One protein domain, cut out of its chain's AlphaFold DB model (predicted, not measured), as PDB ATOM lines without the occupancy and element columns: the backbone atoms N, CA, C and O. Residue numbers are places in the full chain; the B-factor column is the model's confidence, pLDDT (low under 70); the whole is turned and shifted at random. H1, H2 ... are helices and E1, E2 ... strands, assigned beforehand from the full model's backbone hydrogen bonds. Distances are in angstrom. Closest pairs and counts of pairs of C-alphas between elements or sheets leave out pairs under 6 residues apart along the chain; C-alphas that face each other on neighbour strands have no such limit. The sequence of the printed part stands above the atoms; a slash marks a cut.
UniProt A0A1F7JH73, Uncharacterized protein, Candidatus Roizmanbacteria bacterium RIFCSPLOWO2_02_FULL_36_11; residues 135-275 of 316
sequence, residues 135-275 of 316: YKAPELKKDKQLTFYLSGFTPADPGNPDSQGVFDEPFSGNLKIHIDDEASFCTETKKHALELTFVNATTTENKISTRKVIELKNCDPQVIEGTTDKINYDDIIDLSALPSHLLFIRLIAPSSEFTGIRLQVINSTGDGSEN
ATOM      1  N   TYR A 135      -9.809 -10.934  -9.275       94.25
ATOM      2  CA  TYR A 135      -9.913  -9.628  -9.894       94.25
ATOM      3  C   TYR A 135     -11.279  -9.463 -10.560       94.25
ATOM      4  O   TYR A 135     -11.646 -10.225 -11.455       94.25
ATOM      5  N   LYS A 136     -12.032  -8.441 -10.140       94.31
ATOM      6  CA  LYS A 136     -13.281  -8.043 -10.799       94.31
ATOM      7  C   LYS A 136     -12.967  -7.028 -11.887       94.31
ATOM      8  O   LYS A 136     -12.560  -5.905 -11.587       94.31
ATOM      9  N   ALA A 137     -13.165  -7.428 -13.135       93.00
ATOM     10  CA  ALA A 137     -12.946  -6.563 -14.275       93.00
ATOM     11  C   ALA A 137     -13.970  -5.415 -14.316       93.00
ATOM     12  O   ALA A 137     -15.113  -5.574 -13.863       93.00
ATOM     13  N   PRO A 138     -13.599  -4.262 -14.903       92.12
ATOM     14  CA  PRO A 138     -14.569  -3.271 -15.344       92.12
ATOM     15  C   PRO A 138     -15.598  -3.882 -16.301       92.12
ATOM     16  O   PRO A 138     -15.382  -4.939 -16.893       92.12
ATOM     17  N   GLU A 139     -16.716  -3.186 -16.478       94.50
ATOM     18  CA  GLU A 139     -17.743  -3.611 -17.424       94.50
ATOM     19  C   GLU A 139     -17.200  -3.602 -18.860       94.50
ATOM     20  O   GLU A 139     -16.829  -2.555 -19.400       94.50
ATOM     21  N   LEU A 140     -17.150  -4.786 -19.466       94.19
ATOM     22  CA  LEU A 140     -16.653  -5.002 -20.811       94.19
ATOM     23  C   LEU A 140     -17.823  -4.905 -21.789       94.19
ATOM     24  O   LEU A 140     -18.788  -5.660 -21.697       94.19
ATOM     25  N   LYS A 141     -17.745  -3.941 -22.707       94.00
ATOM     26  CA  LYS A 141     -18.754  -3.714 -23.753       94.00
ATOM     27  C   LYS A 141     -18.445  -4.535 -25.001       94.00
ATOM     28  O   LYS A 141     -17.336  -5.045 -25.145       94.00
ATOM     29  N   LYS A 142     -19.416  -4.622 -25.914       91.50
ATOM     30  CA  LYS A 142     -19.258  -5.288 -27.212       91.50
ATOM     31  C   LYS A 142     -17.948  -4.877 -27.901       91.50
ATOM     32  O   LYS A 142     -17.633  -3.687 -27.971       91.50
ATOM     33  N   ASP A 143     -17.211  -5.877 -28.382       87.56
ATOM     34  CA  ASP A 143     -15.951  -5.761 -29.127       87.56
ATOM     35  C   ASP A 143     -14.833  -5.025 -28.375       87.56
ATOM     36  O   ASP A 143     -13.840  -4.597 -28.965       87.56
ATOM     37  N   LYS A 144     -14.972  -4.866 -27.054       92.31
ATOM     38  CA  LYS A 144     -13.907  -4.349 -26.197       92.31
ATOM     39  C   LYS A 144     -13.029  -5.482 -25.689       92.31
ATOM     40  O   LYS A 144     -13.421  -6.647 -25.642       92.31
ATOM     41  N   GLN A 145     -11.822  -5.093 -25.302       93.88
ATOM     42  CA  GLN A 145     -10.791  -5.984 -24.803       93.88
ATOM     43  C   GLN A 145     -10.321  -5.525 -23.428       93.88
ATOM     44  O   GLN A 145     -10.247  -4.327 -23.152       93.88
ATOM     45  N   LEU A 146      -9.977  -6.498 -22.594       94.81
ATOM     46  CA  LEU A 146      -9.272  -6.330 -21.335       94.81
ATOM     47  C   LEU A 146      -7.886  -6.968 -21.455       94.81
ATOM     48  O   LEU A 146      -7.764  -8.090 -21.946       94.81
ATOM     49  N   THR A 147      -6.853  -6.268 -20.994       95.38
ATOM     50  CA  THR A 147      -5.516  -6.839 -20.801       95.38
ATOM     51  C   THR A 147      -5.338  -7.184 -19.329       95.38
ATOM     52  O   THR A 147      -5.367  -6.293 -18.477       95.38
ATOM     53  N   PHE A 148      -5.146  -8.466 -19.045       96.06
ATOM     54  CA  PHE A 148      -4.884  -9.001 -17.718       96.06
ATOM     55  C   PHE A 148      -3.438  -9.496 -17.634       96.06
ATOM     56  O   PHE A 148      -2.956 -10.195 -18.526       96.06
ATOM     57  N   TYR A 149      -2.734  -9.116 -16.576       96.06
ATOM     58  CA  TYR A 149      -1.327  -9.438 -16.380       96.06
ATOM     59  C   TYR A 149      -1.214 -10.732 -15.577       96.06
ATOM     60  O   TYR A 149      -1.624 -10.795 -14.420       96.06
ATOM     61  N   LEU A 150      -0.658 -11.763 -16.209       95.94
ATOM     62  CA  LEU A 150      -0.365 -13.068 -15.613       95.94
ATOM     63  C   LEU A 150       1.062 -13.127 -15.050       95.94
ATOM     64  O   LEU A 150       1.571 -14.197 -14.773       95.94
ATOM     65  N   SER A 151       1.748 -12.000 -14.920       95.00
ATOM     66  CA  SER A 151       3.084 -11.892 -14.324       95.00
ATOM     67  C   SER A 151       3.207 -10.521 -13.671       95.00
ATOM     68  O   SER A 151       2.432  -9.611 -13.992       95.00
ATOM     69  N   GLY A 152       4.146 -10.371 -12.737       93.25
ATOM     70  CA  GLY A 152       4.502  -9.048 -12.236       93.25
ATOM     71  C   GLY A 152       5.009  -8.175 -13.385       93.25
ATOM     72  O   GLY A 152       5.645  -8.663 -14.318       93.25
ATOM     73  N   PHE A 153       4.658  -6.890 -13.362       92.62
ATOM     74  CA  PHE A 153       5.042  -5.951 -14.410       92.62
ATOM     75  C   PHE A 153       5.591  -4.670 -13.803       92.62
ATOM     76  O   PHE A 153       4.895  -3.938 -13.093       92.62
ATOM     77  N   THR A 154       6.842  -4.385 -14.143       90.56
ATOM     78  CA  THR A 154       7.493  -3.124 -13.817       90.56
ATOM     79  C   THR A 154       7.426  -2.228 -15.051       90.56
ATOM     80  O   THR A 154       8.029  -2.568 -16.071       90.56
ATOM     81  N   PRO A 155       6.678  -1.108 -15.019       87.44
ATOM     82  CA  PRO A 155       6.608  -0.199 -16.156       87.44
ATOM     83  C   PRO A 155       7.969   0.448 -16.429       87.44
ATOM     84  O   PRO A 155       8.798   0.573 -15.531       87.44
ATOM     85  N   ALA A 156       8.165   0.901 -17.669       86.88
ATOM     86  CA  ALA A 156       9.313   1.725 -18.032       86.88
ATOM     87  C   ALA A 156       9.414   2.954 -17.111       86.88
ATOM     88  O   ALA A 156       8.399   3.570 -16.766       86.88
ATOM     89  N   ASP A 157      10.638   3.307 -16.731       83.06
ATOM     90  CA  ASP A 157      10.933   4.523 -15.988       83.06
ATOM     91  C   ASP A 157      10.674   5.745 -16.888       83.06
ATOM     92  O   ASP A 157      11.368   5.931 -17.892       83.06
ATOM     93  N   PRO A 158       9.710   6.619 -16.547       78.31
ATOM     94  CA  PRO A 158       9.426   7.806 -17.346       78.31
ATOM     95  C   PRO A 158      10.618   8.776 -17.439       78.31
ATOM     96  O   PRO A 158      10.646   9.597 -18.355       78.31
ATOM     97  N   GLY A 159      11.594   8.701 -16.524       82.19
ATOM     98  CA  GLY A 159      12.824   9.497 -16.568       82.19
ATOM     99  C   GLY A 159      13.894   8.961 -17.526       82.19
ATOM    100  O   GLY A 159      14.856   9.672 -17.815       82.19
ATOM    101  N   ASN A 160      13.731   7.735 -18.034       84.75
ATOM    102  CA  ASN A 160      14.692   7.077 -18.907       84.75
ATOM    103  C   ASN A 160      14.006   6.556 -20.188       84.75
ATOM    104  O   ASN A 160      13.346   5.516 -20.140       84.75
ATOM    105  N   PRO A 161      14.192   7.216 -21.350       84.50
ATOM    106  CA  PRO A 161      13.539   6.822 -22.600       84.50
ATOM    107  C   PRO A 161      13.981   5.447 -23.122       84.50
ATOM    108  O   PRO A 161      13.255   4.846 -23.910       84.50
ATOM    109  N   ASP A 162      15.136   4.941 -22.676       89.19
ATOM    110  CA  ASP A 162      15.646   3.622 -23.061       89.19
ATOM    111  C   ASP A 162      15.110   2.499 -22.160       89.19
ATOM    112  O   ASP A 162      15.307   1.315 -22.446       89.19
ATOM    113  N   SER A 163      14.435   2.846 -21.060       88.50
ATOM    114  CA  SER A 163      13.829   1.849 -20.188       88.50
ATOM    115  C   SER A 163      12.598   1.231 -20.855       88.50
ATOM    116  O   SER A 163      11.764   1.909 -21.456       88.50
ATOM    117  N   GLN A 164      12.487  -0.089 -20.759       85.75
ATOM    118  CA  GLN A 164      11.340  -0.841 -21.252       85.75
ATOM    119  C   GLN A 164      10.597  -1.454 -20.073       85.75
ATOM    120  O   GLN A 164      11.183  -1.690 -19.018       85.75
ATOM    121  N   GLY A 165       9.301  -1.710 -20.255       86.44
ATOM    122  CA  GLY A 165       8.545  -2.473 -19.271       86.44
ATOM    123  C   GLY A 165       9.107  -3.889 -19.164       86.44
ATOM    124  O   GLY A 165       9.309  -4.546 -20.185       86.44
ATOM    125  N   VAL A 166       9.362  -4.341 -17.942       90.88
ATOM    126  CA  VAL A 166       9.908  -5.671 -17.657       90.88
ATOM    127  C   VAL A 166       8.812  -6.523 -17.039       90.88
ATOM    128  O   VAL A 166       8.078  -6.062 -16.162       90.88
ATOM    129  N   PHE A 167       8.702  -7.756 -17.519       92.94
ATOM    130  CA  PHE A 167       7.844  -8.768 -16.925       92.94
ATOM    131  C   PHE A 167       8.675  -9.682 -16.028       92.94
ATOM    132  O   PHE A 167       9.788 -10.059 -16.400       92.94
ATOM    133  N   ASP A 168       8.117 -10.032 -14.875       94.31
ATOM    134  CA  ASP A 168       8.634 -11.101 -14.026       94.31
ATOM    135  C   ASP A 168       8.300 -12.473 -14.639       94.31
ATOM    136  O   ASP A 168       7.668 -12.566 -15.694       94.31
ATOM    137  N   GLU A 169       8.693 -13.552 -13.961       93.31
ATOM    138  CA  GLU A 169       8.349 -14.910 -14.388       93.31
ATOM    139  C   GLU A 169       6.824 -15.093 -14.560       93.31
ATOM    140  O   GLU A 169       6.038 -14.558 -13.764       93.31
ATOM    141  N   PRO A 170       6.381 -15.861 -15.576       93.56
ATOM    142  CA  PRO A 170       4.978 -16.208 -15.750       93.56
ATOM    143  C   PRO A 170       4.384 -16.823 -14.486       93.56
ATOM    144  O   PRO A 170       4.974 -17.712 -13.870       93.56
ATOM    145  N   PHE A 171       3.171 -16.407 -14.137       94.19
ATOM    146  CA  PHE A 171       2.415 -17.052 -13.079       94.19
ATOM    147  C   PHE A 171       2.138 -18.514 -13.455       94.19
ATOM    148  O   PHE A 171       1.595 -18.807 -14.522       94.19
ATOM    149  N   SER A 172       2.487 -19.429 -12.552       93.62
ATOM    150  CA  SER A 172       2.268 -20.865 -12.707       93.62
ATOM    151  C   SER A 172       1.168 -21.315 -11.754       93.62
ATOM    152  O   SER A 172       1.408 -21.467 -10.561       93.62
ATOM    153  N   GLY A 173      -0.025 -21.561 -12.286       93.94
ATOM    154  CA  GLY A 173      -1.169 -22.004 -11.499       93.94
ATOM    155  C   GLY A 173      -2.432 -22.153 -12.340       93.94
ATOM    156  O   GLY A 173      -2.370 -22.253 -13.560       93.94
ATOM    157  N   ASN A 174      -3.588 -22.152 -11.694       95.56
ATOM    158  CA  ASN A 174      -4.885 -22.366 -12.315       95.56
ATOM    159  C   ASN A 174      -5.666 -21.060 -12.444       95.56
ATOM    160  O   ASN A 174      -5.918 -20.359 -11.464       95.56
ATOM    161  N   LEU A 175      -6.130 -20.779 -13.652       96.06
ATOM    162  CA  LEU A 175      -6.981 -19.649 -13.986       96.06
ATOM    163  C   LEU A 175      -8.424 -20.113 -14.186       96.06
ATOM    164  O   LEU A 175      -8.678 -21.130 -14.827       96.06
ATOM    165  N   LYS A 176      -9.369 -19.315 -13.700       95.81
ATOM    166  CA  LYS A 176     -10.797 -19.465 -13.962       95.81
ATOM    167  C   LYS A 176     -11.413 -18.120 -14.338       95.81
ATOM    168  O   LYS A 176     -11.122 -17.107 -13.703       95.81
ATOM    169  N   ILE A 177     -12.276 -18.116 -15.350       96.94
ATOM    170  CA  ILE A 177     -13.090 -16.953 -15.717       96.94
ATOM    171  C   ILE A 177     -14.526 -17.214 -15.279       96.94
ATOM    172  O   ILE A 177     -15.130 -18.200 -15.696       96.94
ATOM    173  N   HIS A 178     -15.055 -16.317 -14.459       95.38
ATOM    174  CA  HIS A 178     -16.392 -16.398 -13.891       95.38
ATOM    175  C   HIS A 178     -17.238 -15.190 -14.306       95.38
ATOM    176  O   HIS A 178     -16.718 -14.078 -14.464       95.38
ATOM    177  N   ILE A 179     -18.545 -15.406 -14.446       94.75
ATOM    178  CA  ILE A 179     -19.553 -14.356 -14.608       94.75
ATOM    179  C   ILE A 179     -20.714 -14.594 -13.653       94.75
ATOM    180  O   ILE A 179     -21.122 -15.730 -13.422       94.75
ATOM    181  N   ASP A 180     -21.274 -13.504 -13.138       88.25
ATOM    182  CA  ASP A 180     -22.478 -13.573 -12.320       88.25
ATOM    183  C   ASP A 180     -23.681 -13.939 -13.213       88.25
ATOM    184  O   ASP A 180     -23.937 -13.253 -14.197       88.25
ATOM    185  N   ASP A 181     -24.445 -14.974 -12.848       85.62
ATOM    186  CA  ASP A 181     -25.728 -15.348 -13.478       85.62
ATOM    187  C   ASP A 181     -25.670 -15.620 -15.001       85.62
ATOM    188  O   ASP A 181     -26.322 -14.953 -15.812       85.62
ATOM    189  N   GLU A 182     -24.913 -16.656 -15.383       84.12
ATOM    190  CA  GLU A 182     -24.739 -17.132 -16.768       84.12
ATOM    191  C   GLU A 182     -26.070 -17.307 -17.527       84.12
ATOM    192  O   GLU A 182     -26.189 -16.925 -18.693       84.12
ATOM    193  N   ALA A 183     -27.106 -17.830 -16.860       82.75
ATOM    194  CA  ALA A 183     -28.397 -18.133 -17.481       82.75
ATOM    195  C   ALA A 183     -29.108 -16.883 -18.025       82.75
ATOM    196  O   ALA A 183     -29.796 -16.947 -19.047       82.75
ATOM    197  N   SER A 184     -28.914 -15.727 -17.383       86.69
ATOM    198  CA  SER A 184     -29.511 -14.458 -17.811       86.69
ATOM    199  C   SER A 184     -28.944 -13.918 -19.133       86.69
ATOM    200  O   SER A 184     -29.538 -13.011 -19.732       86.69
ATOM    201  N   PHE A 185     -27.824 -14.478 -19.609       89.38
ATOM    202  CA  PHE A 185     -27.142 -14.067 -20.835       89.38
ATOM    203  C   PHE A 185     -27.515 -14.901 -22.070       89.38
ATOM    204  O   PHE A 185     -27.060 -14.574 -23.160       89.38
ATOM    205  N   CYS A 186     -28.406 -15.896 -21.962       88.56
ATOM    206  CA  CYS A 186     -28.869 -16.688 -23.115       88.56
ATOM    207  C   CYS A 186     -29.933 -16.010 -24.000       88.56
ATOM    208  O   CYS A 186     -30.596 -16.679 -24.789       88.56
ATOM    209  N   THR A 187     -30.137 -14.695 -23.901       90.81
ATOM    210  CA  THR A 187     -31.065 -13.980 -24.792       90.81
ATOM    211  C   THR A 187     -30.349 -13.481 -26.046       90.81
ATOM    212  O   THR A 187     -29.166 -13.154 -26.003       90.81
ATOM    213  N   GLU A 188     -31.076 -13.319 -27.155       86.38
ATOM    214  CA  GLU A 188     -30.528 -12.803 -28.426       86.38
ATOM    215  C   GLU A 188     -29.739 -11.487 -28.279       86.38
ATOM    216  O   GLU A 188     -28.763 -11.248 -28.987       86.38
ATOM    217  N   THR A 189     -30.131 -10.641 -27.325       91.12
ATOM    218  CA  THR A 189     -29.500  -9.343 -27.049       91.12
ATOM    219  C   THR A 189     -28.314  -9.403 -26.085       91.12
ATOM    220  O   THR A 189     -27.550  -8.442 -26.008       91.12
ATOM    221  N   LYS A 190     -28.150 -10.508 -25.348       91.56
ATOM    222  CA  LYS A 190     -27.154 -10.663 -24.275       91.56
ATOM    223  C   LYS A 190     -26.168 -11.811 -24.493       91.56
ATOM    224  O   LYS A 190     -25.159 -11.874 -23.785       91.56
ATOM    225  N   LYS A 191     -26.428 -12.685 -25.468       92.44
ATOM    226  CA  LYS A 191     -25.510 -13.761 -25.841       92.44
ATOM    227  C   LYS A 191     -24.172 -13.177 -26.273       92.44
ATOM    228  O   LYS A 191     -24.122 -12.149 -26.948       92.44
ATOM    229  N   HIS A 192     -23.093 -13.816 -25.853       93.81
ATOM    230  CA  HIS A 192     -21.734 -13.384 -26.138       93.81
ATOM    231  C   HIS A 192     -20.766 -14.565 -26.022       93.81
ATOM    232  O   HIS A 192     -21.104 -15.604 -25.457       93.81
ATOM    233  N   ALA A 193     -19.564 -14.370 -26.545       94.25
ATOM    234  CA  ALA A 193     -18.416 -15.245 -26.365       94.25
ATOM    235  C   ALA A 193     -17.205 -14.416 -25.924       94.25
ATOM    236  O   ALA A 193     -17.129 -13.213 -26.200       94.25
ATOM    237  N   LEU A 194     -16.249 -15.056 -25.258       95.12
ATOM    238  CA  LEU A 194     -14.942 -14.470 -24.981       95.12
ATOM    239  C   LEU A 194     -13.884 -15.162 -25.817       95.12
ATOM    240  O   LEU A 194     -13.802 -16.384 -25.824       95.12
ATOM    241  N   GLU A 195     -13.021 -14.380 -26.443       94.06
ATOM    242  CA  GLU A 195     -11.759 -14.874 -26.976       94.06
ATOM    243  C   GLU A 195     -10.655 -14.569 -25.963       94.06
ATOM    244  O   GLU A 195     -10.409 -13.413 -25.609       94.06
ATOM    245  N   LEU A 196      -9.997 -15.622 -25.488       95.38
ATOM    246  CA  LEU A 196      -8.830 -15.553 -24.624       95.38
ATOM    247  C   LEU A 196      -7.580 -15.742 -25.475       95.38
ATOM    248  O   LEU A 196      -7.418 -16.786 -26.105       95.38
ATOM    249  N   THR A 197      -6.674 -14.770 -25.466       94.12
ATOM    250  CA  THR A 197      -5.362 -14.886 -26.114       94.12
ATOM    251  C   THR A 197      -4.264 -14.809 -25.066       94.12
ATOM    252  O   THR A 197      -4.096 -13.784 -24.406       94.12
ATOM    253  N   PHE A 198      -3.502 -15.889 -24.942       94.62
ATOM    254  CA  PHE A 198      -2.385 -16.000 -24.015       94.62
ATOM    255  C   PHE A 198      -1.094 -15.617 -24.725       94.62
ATOM    256  O   PHE A 198      -0.798 -16.143 -25.801       94.62
ATOM    257  N   VAL A 199      -0.337 -14.689 -24.138       93.75
ATOM    258  CA  VAL A 199       0.869 -14.136 -24.754       93.75
ATOM    259  C   VAL A 199       2.074 -14.271 -23.841       93.75
ATOM    260  O   VAL A 199       2.068 -13.839 -22.686       93.75
ATOM    261  N   ASN A 200       3.144 -14.836 -24.390       93.44
ATOM    262  CA  ASN A 200       4.456 -14.887 -23.782       93.44
ATOM    263  C   ASN A 200       5.306 -13.698 -24.269       93.44
ATOM    264  O   ASN A 200       5.742 -13.647 -25.420       93.44
ATOM    265  N   ALA A 201       5.529 -12.728 -23.381       86.81
ATOM    266  CA  ALA A 201       6.206 -11.478 -23.707       86.81
ATOM    267  C   ALA A 201       7.736 -11.593 -23.839       86.81
ATOM    268  O   ALA A 201       8.337 -10.714 -24.456       86.81
ATOM    269  N   THR A 202       8.365 -12.645 -23.303       83.88
ATOM    270  CA  THR A 202       9.835 -12.797 -23.295       83.88
ATOM    271  C   THR A 202      10.370 -13.557 -24.507       83.88
ATOM    272  O   THR A 202      11.548 -13.445 -24.841       83.88
ATOM    273  N   THR A 203       9.510 -14.290 -25.214       79.50
ATOM    274  CA  THR A 203       9.892 -15.004 -26.441       79.50
ATOM    275  C   THR A 203      10.010 -14.061 -27.644       79.50
ATOM    276  O   THR A 203       9.182 -13.171 -27.864       79.50
ATOM    277  N   THR A 204      11.054 -14.254 -28.454       77.50
ATOM    278  CA  THR A 204      11.268 -13.508 -29.706       77.50
ATOM    279  C   THR A 204      10.471 -14.082 -30.878       77.50
ATOM    280  O   THR A 204      10.174 -13.359 -31.825       77.50
ATOM    281  N   GLU A 205      10.083 -15.355 -30.801       74.38
ATOM    282  CA  GLU A 205       9.308 -16.083 -31.809       74.38
ATOM    283  C   GLU A 205       7.989 -16.573 -31.199       74.38
ATOM    284  O   GLU A 205       7.966 -16.988 -30.046       74.38
ATOM    285  N   ASN A 206       6.894 -16.529 -31.967       68.88
ATOM    286  CA  ASN A 206       5.566 -17.022 -31.567       68.88
ATOM    287  C   ASN A 206       5.100 -16.553 -30.178       68.88
ATOM    288  O   ASN A 206       4.766 -17.349 -29.307       68.88
ATOM    289  N   LYS A 207       4.989 -15.230 -30.014       84.62
ATOM    290  CA  LYS A 207       4.521 -14.600 -28.769       84.62
ATOM    291  C   LYS A 207       3.139 -15.068 -28.311       84.62
ATOM    292  O   LYS A 207       2.814 -14.896 -27.146       84.62
ATOM    293  N   ILE A 208       2.302 -15.605 -29.199       87.75
ATOM    294  CA  ILE A 208       0.986 -16.143 -28.838       87.75
ATOM    295  C   ILE A 208       1.154 -17.613 -28.458       87.75
ATOM    296  O   ILE A 208       1.403 -18.443 -29.328       87.75
ATOM    297  N   SER A 209       0.973 -17.925 -27.175       86.31
ATOM    298  CA  SER A 209       1.070 -19.290 -26.652       86.31
ATOM    299  C   SER A 209      -0.129 -20.132 -27.091       86.31
ATOM    300  O   SER A 209       0.023 -21.243 -27.589       86.31
ATOM    301  N   THR A 210      -1.344 -19.609 -26.904       91.25
ATOM    302  CA  THR A 210      -2.585 -20.293 -27.290       91.25
ATOM    303  C   THR A 210      -3.757 -19.313 -27.347       91.25
ATOM    304  O   THR A 210      -3.699 -18.216 -26.780       91.25
ATOM    305  N   ARG A 211      -4.833 -19.721 -28.024       92.31
ATOM    306  CA  ARG A 211      -6.126 -19.038 -28.012       92.31
ATOM    307  C   ARG A 211      -7.206 -20.008 -27.566       92.31
ATOM    308  O   ARG A 211      -7.180 -21.175 -27.936       92.31
ATOM    309  N   LYS A 212      -8.144 -19.522 -26.761       93.81
ATOM    310  CA  LYS A 212      -9.307 -20.288 -26.302       93.81
ATOM    311  C   LYS A 212     -10.556 -19.446 -26.449       93.81
ATOM    312  O   LYS A 212     -10.485 -18.223 -26.362       93.81
ATOM    313  N   VAL A 213     -11.693 -20.095 -26.645       94.69
ATOM    314  CA  VAL A 213     -12.989 -19.421 -26.708       94.69
ATOM    315  C   VAL A 213     -13.840 -19.883 -25.538       94.69
ATOM    316  O   VAL A 213     -14.014 -21.085 -25.353       94.69
ATOM    317  N   ILE A 214     -14.364 -18.935 -24.762       94.19
ATOM    318  CA  ILE A 214     -15.411 -19.203 -23.778       94.19
ATOM    319  C   ILE A 214     -16.763 -18.878 -24.393       94.19
ATOM    320  O   ILE A 214     -16.976 -17.767 -24.880       94.19
ATOM    321  N   GLU A 215     -17.689 -19.822 -24.307       90.38
ATOM    322  CA  GLU A 215     -19.096 -19.604 -24.621       90.38
ATOM    323  C   GLU A 215     -19.978 -19.984 -23.434       90.38
ATOM    324  O   GLU A 215     -19.563 -20.688 -22.513       90.38
ATOM    325  N   LEU A 216     -21.215 -19.501 -23.470       88.81
ATOM    326  CA  LEU A 216     -22.234 -19.852 -22.495       88.81
ATOM    327  C   LEU A 216     -22.720 -21.286 -22.766       88.81
ATOM    328  O   LEU A 216     -23.173 -21.596 -23.871       88.81
ATOM    329  N   LYS A 217     -22.656 -22.161 -21.760       80.62
ATOM    330  CA  LYS A 217     -22.785 -23.622 -21.917       80.62
ATOM    331  C   LYS A 217     -24.141 -24.085 -22.460       80.62
ATOM    332  O   LYS A 217     -24.232 -25.146 -23.072       80.62
ATOM    333  N   ASN A 218     -25.193 -23.304 -22.220       81.12
ATOM    334  CA  ASN A 218     -26.581 -23.687 -22.499       81.12
ATOM    335  C   ASN A 218     -27.307 -22.728 -23.454       81.12
ATOM    336  O   ASN A 218     -28.535 -22.764 -23.523       81.12
ATOM    337  N   CYS A 219     -26.586 -21.853 -24.161       81.88
ATOM    338  CA  CYS A 219     -27.213 -20.943 -25.114       81.88
ATOM    339  C   CYS A 219     -27.089 -21.488 -26.544       81.88
ATOM    340  O   CYS A 219     -25.984 -21.722 -27.031       81.88
ATOM    341  N   ASP A 220     -28.229 -21.658 -27.211       80.62
ATOM    342  CA  ASP A 220     -28.349 -22.071 -28.613       80.62
ATOM    343  C   ASP A 220     -29.057 -20.946 -29.401       80.62
ATOM    344  O   ASP A 220     -30.080 -20.447 -28.919       80.62
ATOM    345  N   PRO A 221     -28.549 -20.500 -30.569       81.38
ATOM    346  CA  PRO A 221     -27.297 -20.905 -31.214       81.38
ATOM    347  C   PRO A 221     -26.046 -20.355 -30.526       81.38
ATOM    348  O   PRO A 221     -26.061 -19.269 -29.936       81.38
ATOM    349  N   GLN A 222     -24.949 -21.108 -30.656       82.56
ATOM    350  CA  GLN A 222     -23.616 -20.673 -30.237       82.56
ATOM    351  C   GLN A 222     -23.198 -19.406 -30.997       82.56
ATOM    352  O   GLN A 222     -23.632 -19.160 -32.123       82.56
ATOM    353  N   VAL A 223     -22.375 -18.569 -30.365       83.44
ATOM    354  CA  VAL A 223     -21.960 -17.286 -30.954       83.44
ATOM    355  C   VAL A 223     -20.863 -17.501 -31.997       83.44
ATOM    356  O   VAL A 223     -20.829 -16.791 -33.000       83.44
ATOM    357  N   ILE A 224     -19.983 -18.476 -31.769       84.88
ATOM    358  CA  ILE A 224     -18.861 -18.830 -32.634       84.88
ATOM    359  C   ILE A 224     -18.959 -20.316 -32.988       84.88
ATOM    360  O   ILE A 224     -18.784 -21.201 -32.150       84.88
ATOM    361  N   GLU A 225     -19.191 -20.613 -34.261       81.75
ATOM    362  CA  GLU A 225     -19.232 -21.985 -34.769       81.75
ATOM    363  C   GLU A 225     -17.839 -22.473 -35.212       81.75
ATOM    364  O   GLU A 225     -16.975 -21.688 -35.595       81.75
ATOM    365  N   GLY A 226     -17.604 -23.789 -35.153       77.00
ATOM    366  CA  GLY A 226     -16.440 -24.427 -35.786       77.00
ATOM    367  C   GLY A 226     -15.087 -24.323 -35.066       77.00
ATOM    368  O   GLY A 226     -14.108 -24.863 -35.576       77.00
ATOM    369  N   THR A 227     -14.997 -23.691 -33.891       79.62
ATOM    370  CA  THR A 227     -13.748 -23.682 -33.101       79.62
ATOM    371  C   THR A 227     -13.589 -24.949 -32.252       79.62
ATOM    372  O   THR A 227     -14.546 -25.419 -31.633       79.62
ATOM    373  N   THR A 228     -12.375 -25.509 -32.230       78.94
ATOM    374  CA  THR A 228     -12.003 -26.710 -31.461       78.94
ATOM    375  C   THR A 228     -11.527 -26.398 -30.044       78.94
ATOM    376  O   THR A 228     -11.568 -27.274 -29.186       78.94
ATOM    377  N   ASP A 229     -11.119 -25.156 -29.771       86.56
ATOM    378  CA  ASP A 229     -10.558 -24.724 -28.483       86.56
ATOM    379  C   ASP A 229     -11.616 -24.068 -27.584       86.56
ATOM    380  O   ASP A 229     -11.404 -22.995 -27.006       86.56
ATOM    381  N   LYS A 230     -12.786 -24.711 -27.487       90.12
ATOM    382  CA  LYS A 230     -13.892 -24.260 -26.635       90.12
ATOM    383  C   LYS A 230     -13.682 -24.684 -25.189       90.12
ATOM    384  O   LYS A 230     -13.370 -25.838 -24.902       90.12
ATOM    385  N   ILE A 231     -13.928 -23.748 -24.290       93.44
ATOM    386  CA  ILE A 231     -14.049 -23.951 -22.849       93.44
ATOM    387  C   ILE A 231     -15.319 -23.243 -22.367       93.44
ATOM    388  O   ILE A 231     -15.883 -22.414 -23.079       93.44
ATOM    389  N   ASN A 232     -15.800 -23.576 -21.177       93.06
ATOM    390  CA  ASN A 232     -16.943 -22.904 -20.564       93.06
ATOM    391  C   ASN A 232     -16.469 -21.903 -19.511       93.06
ATOM    392  O   ASN A 232     -15.318 -21.925 -19.065       93.06
ATOM    393  N   TYR A 233     -17.388 -21.045 -19.078       94.12
ATOM    394  CA  TYR A 233     -17.204 -20.335 -17.820       94.12
ATOM    395  C   TYR A 233     -16.966 -21.333 -16.686       94.12
ATOM    396  O   TYR A 233     -17.466 -22.457 -16.698       94.12
ATOM    397  N   ASP A 234     -16.156 -20.918 -15.722       94.31
ATOM    398  CA  ASP A 234     -15.752 -21.705 -14.561       94.31
ATOM    399  C   ASP A 234     -14.876 -22.949 -14.810       94.31
ATOM    400  O   ASP A 234     -14.417 -23.558 -13.830       94.31
ATOM    401  N   ASP A 235     -14.563 -23.279 -16.068       94.69
ATOM    402  CA  ASP A 235     -13.559 -24.293 -16.400       94.69
ATOM    403  C   ASP A 235     -12.158 -23.828 -15.960       94.69
ATOM    404  O   ASP A 235     -11.819 -22.641 -15.986       94.69
ATOM    405  N   ILE A 236     -11.335 -24.784 -15.523       95.06
ATOM    406  CA  ILE A 236      -9.973 -24.520 -15.052       95.06
ATOM    407  C   ILE A 236      -9.009 -24.528 -16.240       95.06
ATOM    408  O   ILE A 236      -8.958 -25.489 -17.007       95.06
ATOM    409  N   ILE A 237      -8.205 -23.473 -16.347       95.50
ATOM    410  CA  ILE A 237      -7.106 -23.347 -17.301       95.50
ATOM    411  C   ILE A 237      -5.790 -23.464 -16.530       95.50
ATOM    412  O   ILE A 237      -5.472 -22.599 -15.718       95.50
ATOM    413  N   ASP A 238      -5.024 -24.518 -16.799       95.06
ATOM    414  CA  ASP A 238      -3.699 -24.722 -16.214       95.06
ATOM    415  C   ASP A 238      -2.650 -23.862 -16.941       95.06
ATOM    416  O   ASP A 238      -2.308 -24.105 -18.102       95.06
ATOM    417  N   LEU A 239      -2.156 -22.829 -16.256       94.75
ATOM    418  CA  LEU A 239      -1.126 -21.914 -16.746       94.75
ATOM    419  C   LEU A 239       0.287 -22.486 -16.602       94.75
ATOM    420  O   LEU A 239       1.194 -22.003 -17.278       94.75
ATOM    421  N   SER A 240       0.492 -23.535 -15.797       92.00
ATOM    422  CA  SER A 240       1.807 -24.187 -15.683       92.00
ATOM    423  C   SER A 240       2.217 -24.874 -16.992       92.00
ATOM    424  O   SER A 240       3.388 -24.872 -17.368       92.00
ATOM    425  N   ALA A 241       1.236 -25.375 -17.747       90.00
ATOM    426  CA  ALA A 241       1.422 -25.917 -19.090       90.00
ATOM    427  C   ALA A 241       1.476 -24.833 -20.188       90.00
ATOM    428  O   ALA A 241       1.748 -25.145 -21.348       90.00
ATOM    429  N   LEU A 242       1.192 -23.570 -19.848       90.19
ATOM    430  CA  LEU A 242       1.008 -22.456 -20.781       90.19
ATOM    431  C   LEU A 242       1.716 -21.185 -20.272       90.19
ATOM    432  O   LEU A 242       1.039 -20.198 -19.962       90.19
ATOM    433  N   PRO A 243       3.063 -21.159 -20.212       90.31
ATOM    434  CA  PRO A 243       3.806 -20.026 -19.665       90.31
ATOM    435  C   PRO A 243       3.489 -18.746 -20.447       90.31
ATOM    436  O   PRO A 243       3.873 -18.585 -21.611       90.31
ATOM    437  N   SER A 244       2.742 -17.848 -19.807       94.19
ATOM    438  CA  SER A 244       2.170 -16.648 -20.418       94.19
ATOM    439  C   SER A 244       2.264 -15.477 -19.448       94.19
ATOM    440  O   SER A 244       1.981 -15.617 -18.266       94.19
ATOM    441  N   HIS A 245       2.642 -14.311 -19.961       94.94
ATOM    442  CA  HIS A 245       2.814 -13.088 -19.173       94.94
ATOM    443  C   HIS A 245       1.563 -12.207 -19.220       94.94
ATOM    444  O   HIS A 245       1.269 -11.474 -18.277       94.94
ATOM    445  N   LEU A 246       0.820 -12.291 -20.326       95.31
ATOM    446  CA  LEU A 246      -0.370 -11.499 -20.600       95.31
ATOM    447  C   LEU A 246      -1.517 -12.401 -21.050       95.31
ATOM    448  O   LEU A 246      -1.320 -13.373 -21.782       95.31
ATOM    449  N   LEU A 247      -2.722 -12.019 -20.653       96.19
ATOM    450  CA  LEU A 247      -3.984 -12.561 -21.126       96.19
ATOM    451  C   LEU A 247      -4.811 -11.419 -21.710       96.19
ATOM    452  O   LEU A 247      -5.185 -10.480 -21.006       96.19
ATOM    453  N   PHE A 248      -5.135 -11.515 -22.992       95.25
ATOM    454  CA  PHE A 248      -6.130 -10.653 -23.612       95.25
ATOM    455  C   PHE A 248      -7.482 -11.345 -23.583       95.25
ATOM    456  O   PHE A 248      -7.609 -12.475 -24.047       95.25
ATOM    457  N   ILE A 249      -8.481 -10.653 -23.047       95.88
ATOM    458  CA  ILE A 249      -9.867 -11.111 -23.012       95.88
ATOM    459  C   ILE A 249     -10.666 -10.179 -23.906       95.88
ATOM    460  O   ILE A 249     -10.888  -9.020 -23.552       95.88
ATOM    461  N   ARG A 250     -11.079 -10.664 -25.074       94.12
ATOM    462  CA  ARG A 250     -11.915  -9.915 -26.011       94.12
ATOM    463  C   ARG A 250     -13.349 -10.404 -25.919       94.12
ATOM    464  O   ARG A 250     -13.599 -11.603 -25.973       94.12
ATOM    465  N   LEU A 251     -14.285  -9.468 -25.824       94.00
ATOM    466  CA  LEU A 251     -15.708  -9.772 -25.824       94.00
ATOM    467  C   LEU A 251     -16.285  -9.695 -27.231       94.00
ATOM    468  O   LEU A 251     -16.212  -8.648 -27.868       94.00
ATOM    469  N   ILE A 252     -16.918 -10.775 -27.671       92.81
ATOM    470  CA  ILE A 252     -17.588 -10.872 -28.963       92.81
ATOM    471  C   ILE A 252     -19.085 -11.000 -28.695       92.81
ATOM    472  O   ILE A 252     -19.537 -11.962 -28.076       92.81
ATOM    473  N   ALA A 253     -19.863 -10.017 -29.146       93.00
ATOM    474  CA  ALA A 253     -21.313 -10.012 -28.986       93.00
ATOM    475  C   ALA A 253     -21.997  -9.712 -30.333       93.00
ATOM    476  O   ALA A 253     -21.714  -8.678 -30.948       93.00
ATOM    477  N   PRO A 254     -22.920 -10.567 -30.813       90.44
ATOM    478  CA  PRO A 254     -23.561 -10.371 -32.108       90.44
ATOM    479  C   PRO A 254     -24.488  -9.148 -32.092       90.44
ATOM    480  O   PRO A 254     -24.430  -8.314 -32.995       90.44
ATOM    481  N   SER A 255     -25.277  -8.973 -31.029       92.69
ATOM    482  CA  SER A 255     -26.238  -7.872 -30.923       92.69
ATOM    483  C   SER A 255     -25.567  -6.519 -30.668       92.69
ATOM    484  O   SER A 255     -24.665  -6.397 -29.843       92.69
ATOM    485  N   SER A 256     -26.038  -5.470 -31.346       92.06
ATOM    486  CA  SER A 256     -25.675  -4.076 -31.046       92.06
ATOM    487  C   SER A 256     -26.296  -3.551 -29.749       92.06
ATOM    488  O   SER A 256     -25.866  -2.517 -29.249       92.06
ATOM    489  N   GLU A 257     -27.302  -4.242 -29.209       94.31
ATOM    490  CA  GLU A 257     -27.978  -3.877 -27.958       94.31
ATOM    491  C   GLU A 257     -27.260  -4.415 -26.714       94.31
ATOM    492  O   GLU A 257     -27.690  -4.164 -25.589       94.31
ATOM    493  N   PHE A 258     -26.165  -5.154 -26.899       94.62
ATOM    494  CA  PHE A 258     -25.390  -5.702 -25.801       94.62
ATOM    495  C   PHE A 258     -24.807  -4.578 -24.931       94.62
ATOM    496  O   PHE A 258     -23.957  -3.796 -25.367       94.62
ATOM    497  N   THR A 259     -25.258  -4.500 -23.680       93.69
ATOM    498  CA  THR A 259     -24.924  -3.392 -22.775       93.69
ATOM    499  C   THR A 259     -23.546  -3.530 -22.141       93.69
ATOM    500  O   THR A 259     -22.880  -2.522 -21.914       93.69
ATOM    501  N   GLY A 260     -23.105  -4.765 -21.900       94.06
ATOM    502  CA  GLY A 260     -21.868  -5.058 -21.191       94.06
ATOM    503  C   GLY A 260     -21.988  -6.286 -20.293       94.06
ATOM    504  O   GLY A 260     -23.094  -6.694 -19.936       94.06
ATOM    505  N   ILE A 261     -20.844  -6.842 -19.897       95.19
ATOM    506  CA  ILE A 261     -20.727  -7.857 -18.838       95.19
ATOM    507  C   ILE A 261     -19.628  -7.473 -17.856       95.19
ATOM    508  O   ILE A 261     -18.701  -6.737 -18.195       95.19
ATOM    509  N   ARG A 262     -19.706  -8.003 -16.638       95.12
ATOM    510  CA  ARG A 262     -18.614  -7.935 -15.667       95.12
ATOM    511  C   ARG A 262     -18.035  -9.325 -15.506       95.12
ATOM    512  O   ARG A 262     -18.768 -10.266 -15.226       95.12
ATOM    513  N   LEU A 263     -16.730  -9.425 -15.707       95.81
ATOM    514  CA  LEU A 263     -15.988 -10.670 -15.578       95.81
ATOM    515  C   LEU A 263     -15.264 -10.698 -14.239       95.81
ATOM    516  O   LEU A 263     -14.821  -9.661 -13.735       95.81
ATOM    517  N   GLN A 264     -15.082 -11.893 -13.702       96.56
ATOM    518  CA  GLN A 264     -14.209 -12.134 -12.572       96.56
ATOM    519  C   GLN A 264     -13.120 -13.127 -12.978       96.56
ATOM    520  O   GLN A 264     -13.399 -14.232 -13.434       96.56
ATOM    521  N   VAL A 265     -11.869 -12.712 -12.820       96.56
ATOM    522  CA  VAL A 265     -10.689 -13.548 -13.044       96.56
ATOM    523  C   VAL A 265     -10.286 -14.124 -11.693       96.56
ATOM    524  O   VAL A 265      -9.991 -13.373 -10.761       96.56
ATOM    525  N   ILE A 266     -10.338 -15.443 -11.542       96.31
ATOM    526  CA  ILE A 266     -10.143 -16.137 -10.265       96.31
ATOM    527  C   ILE A 266      -8.912 -17.027 -10.367       96.31
ATOM    528  O   ILE A 266      -8.803 -17.839 -11.287       96.31
ATOM    529  N   ASN A 267      -8.001 -16.875  -9.411       96.06
ATOM    530  CA  ASN A 267      -6.921 -17.815  -9.190       96.06
ATOM    531  C   ASN A 267      -7.500 -19.024  -8.452       96.06
ATOM    532  O   ASN A 267      -7.974 -18.912  -7.324       96.06
ATOM    533  N   SER A 268      -7.506 -20.173  -9.117       93.69
ATOM    534  CA  SER A 268      -8.028 -21.434  -8.587       93.69
ATOM    535  C   SER A 268      -6.897 -22.397  -8.203       93.69
ATOM    536  O   SER A 268      -7.111 -23.612  -8.163       93.69
ATOM    537  N   THR A 269      -5.680 -21.887  -7.996       90.94
ATOM    538  CA  THR A 269      -4.521 -22.682  -7.566       90.94
ATOM    539  C   THR A 269      -4.683 -23.078  -6.104       90.94
ATOM    540  O   THR A 269      -5.013 -22.241  -5.264       90.94
ATOM    541  N   GLY A 270      -4.475 -24.360  -5.793       82.94
ATOM    542  CA  GLY A 270      -4.597 -24.872  -4.429       82.94
ATOM    543  C   GLY A 270      -5.987 -24.640  -3.824       82.94
ATOM    544  O   GLY A 270      -6.997 -25.054  -4.388       82.94
ATOM    545  N   ASP A 271      -6.025 -23.987  -2.663       79.31
ATOM    546  CA  ASP A 271      -7.248 -23.591  -1.949       79.31
ATOM    547  C   ASP A 271      -7.834 -22.247  -2.429       79.31
ATOM    548  O   ASP A 271      -8.804 -21.755  -1.849       79.31
ATOM    549  N   GLY A 272      -7.269 -21.652  -3.487       74.75
ATOM    550  CA  GLY A 272      -7.677 -20.350  -4.013       74.75
ATOM    551  C   GLY A 272      -7.192 -19.165  -3.173       74.75
ATOM    552  O   GLY A 272      -7.771 -18.084  -3.270       74.75
ATOM    553  N   SER A 273      -6.169 -19.351  -2.330       78.56
ATOM    554  CA  SER A 273      -5.576 -18.277  -1.514       78.56
ATOM    555  C   SER A 273      -4.437 -17.521  -2.202       78.56
ATOM    556  O   SER A 273      -4.058 -16.443  -1.745       78.56
ATOM    557  N   GLU A 274      -3.894 -18.050  -3.300       90.12
ATOM    558  CA  GLU A 274      -2.802 -17.399  -4.016       90.12
ATOM    559  C   GLU A 274      -3.280 -16.132  -4.730       90.12
ATOM    560  O   GLU A 274      -4.258 -16.133  -5.481       90.12
ATOM    561  N   ASN A 275      -2.552 -15.038  -4.531       94.38
ATOM    562  CA  ASN A 275      -2.907 -13.762  -5.125       94.38
ATOM    563  C   ASN A 275      -2.436 -13.664  -6.577       94.38
ATOM    564  O   ASN A 275      -1.341 -14.102  -6.929       94.38
TER     565      ASN A 275
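Overview. This is residues 135 to 275 of the 316 residues of an uncharacterized protein of Candidatus Roizmanbacteria bacterium RIFCSPLOWO2_02_FULL_36_11 (UniProt A0A1F7JH73). With little regular structure, this is a lopsided sandwich: a strongly twisted five-strand sheet, E1 E6 E3 E4 E5, mixed, with antiparallel E2 and E7 over part of one face, and a loop, residues 155 to 165, reaching outward. The printed part, 141 residues, runs E1 E2 H1 E3 E4 E5 E6 E7, mostly strand, with 45 residues in named elements. It is compact, radius of gyration of the C-alphas 16.4 A, spanning 50 by 34 by 29 A.

Arrangement. Start at E6, residues 246 to 252, antiparallel to E1, residues 145 to 149 (N 146 to O 249, 2.8 A), and E3, residues 193 to 199 (N 195 to O 250, 2.9 A). E3 forms a hairpin with E4, residues 208 to 215 (N 196 to O 212, 2.8 A). E5, residues 230 to 232, is parallel to E4 (N 231 to O 213, 2.9 A). E2, residues 174 to 179, is antiparallel to E7, residues 263 to 267 (N 176 to O 266, 2.9 A). H1, residues 182 to 185, is not on the five-strand sheet; it is too short for O i to N i+4 pairs, and its one O i to N i+3 pair is within hydrogen-bond range.

Along the chain. Find E1 beginning at C-alpha 145 (-10.791, -5.984, -24.803); E4 runs 20.8 A, and E7 ends at C-alpha 267 (-6.921, -17.815, -9.190).

Size, cuts and confidence. The C-alphas farthest apart, Gly 159 and Asp 220, are 53.3 A apart. Links E1 to E2, E4 to E5 and E5 to E6 are long. The printed part has no cut; residue 206 is under pLDDT 70.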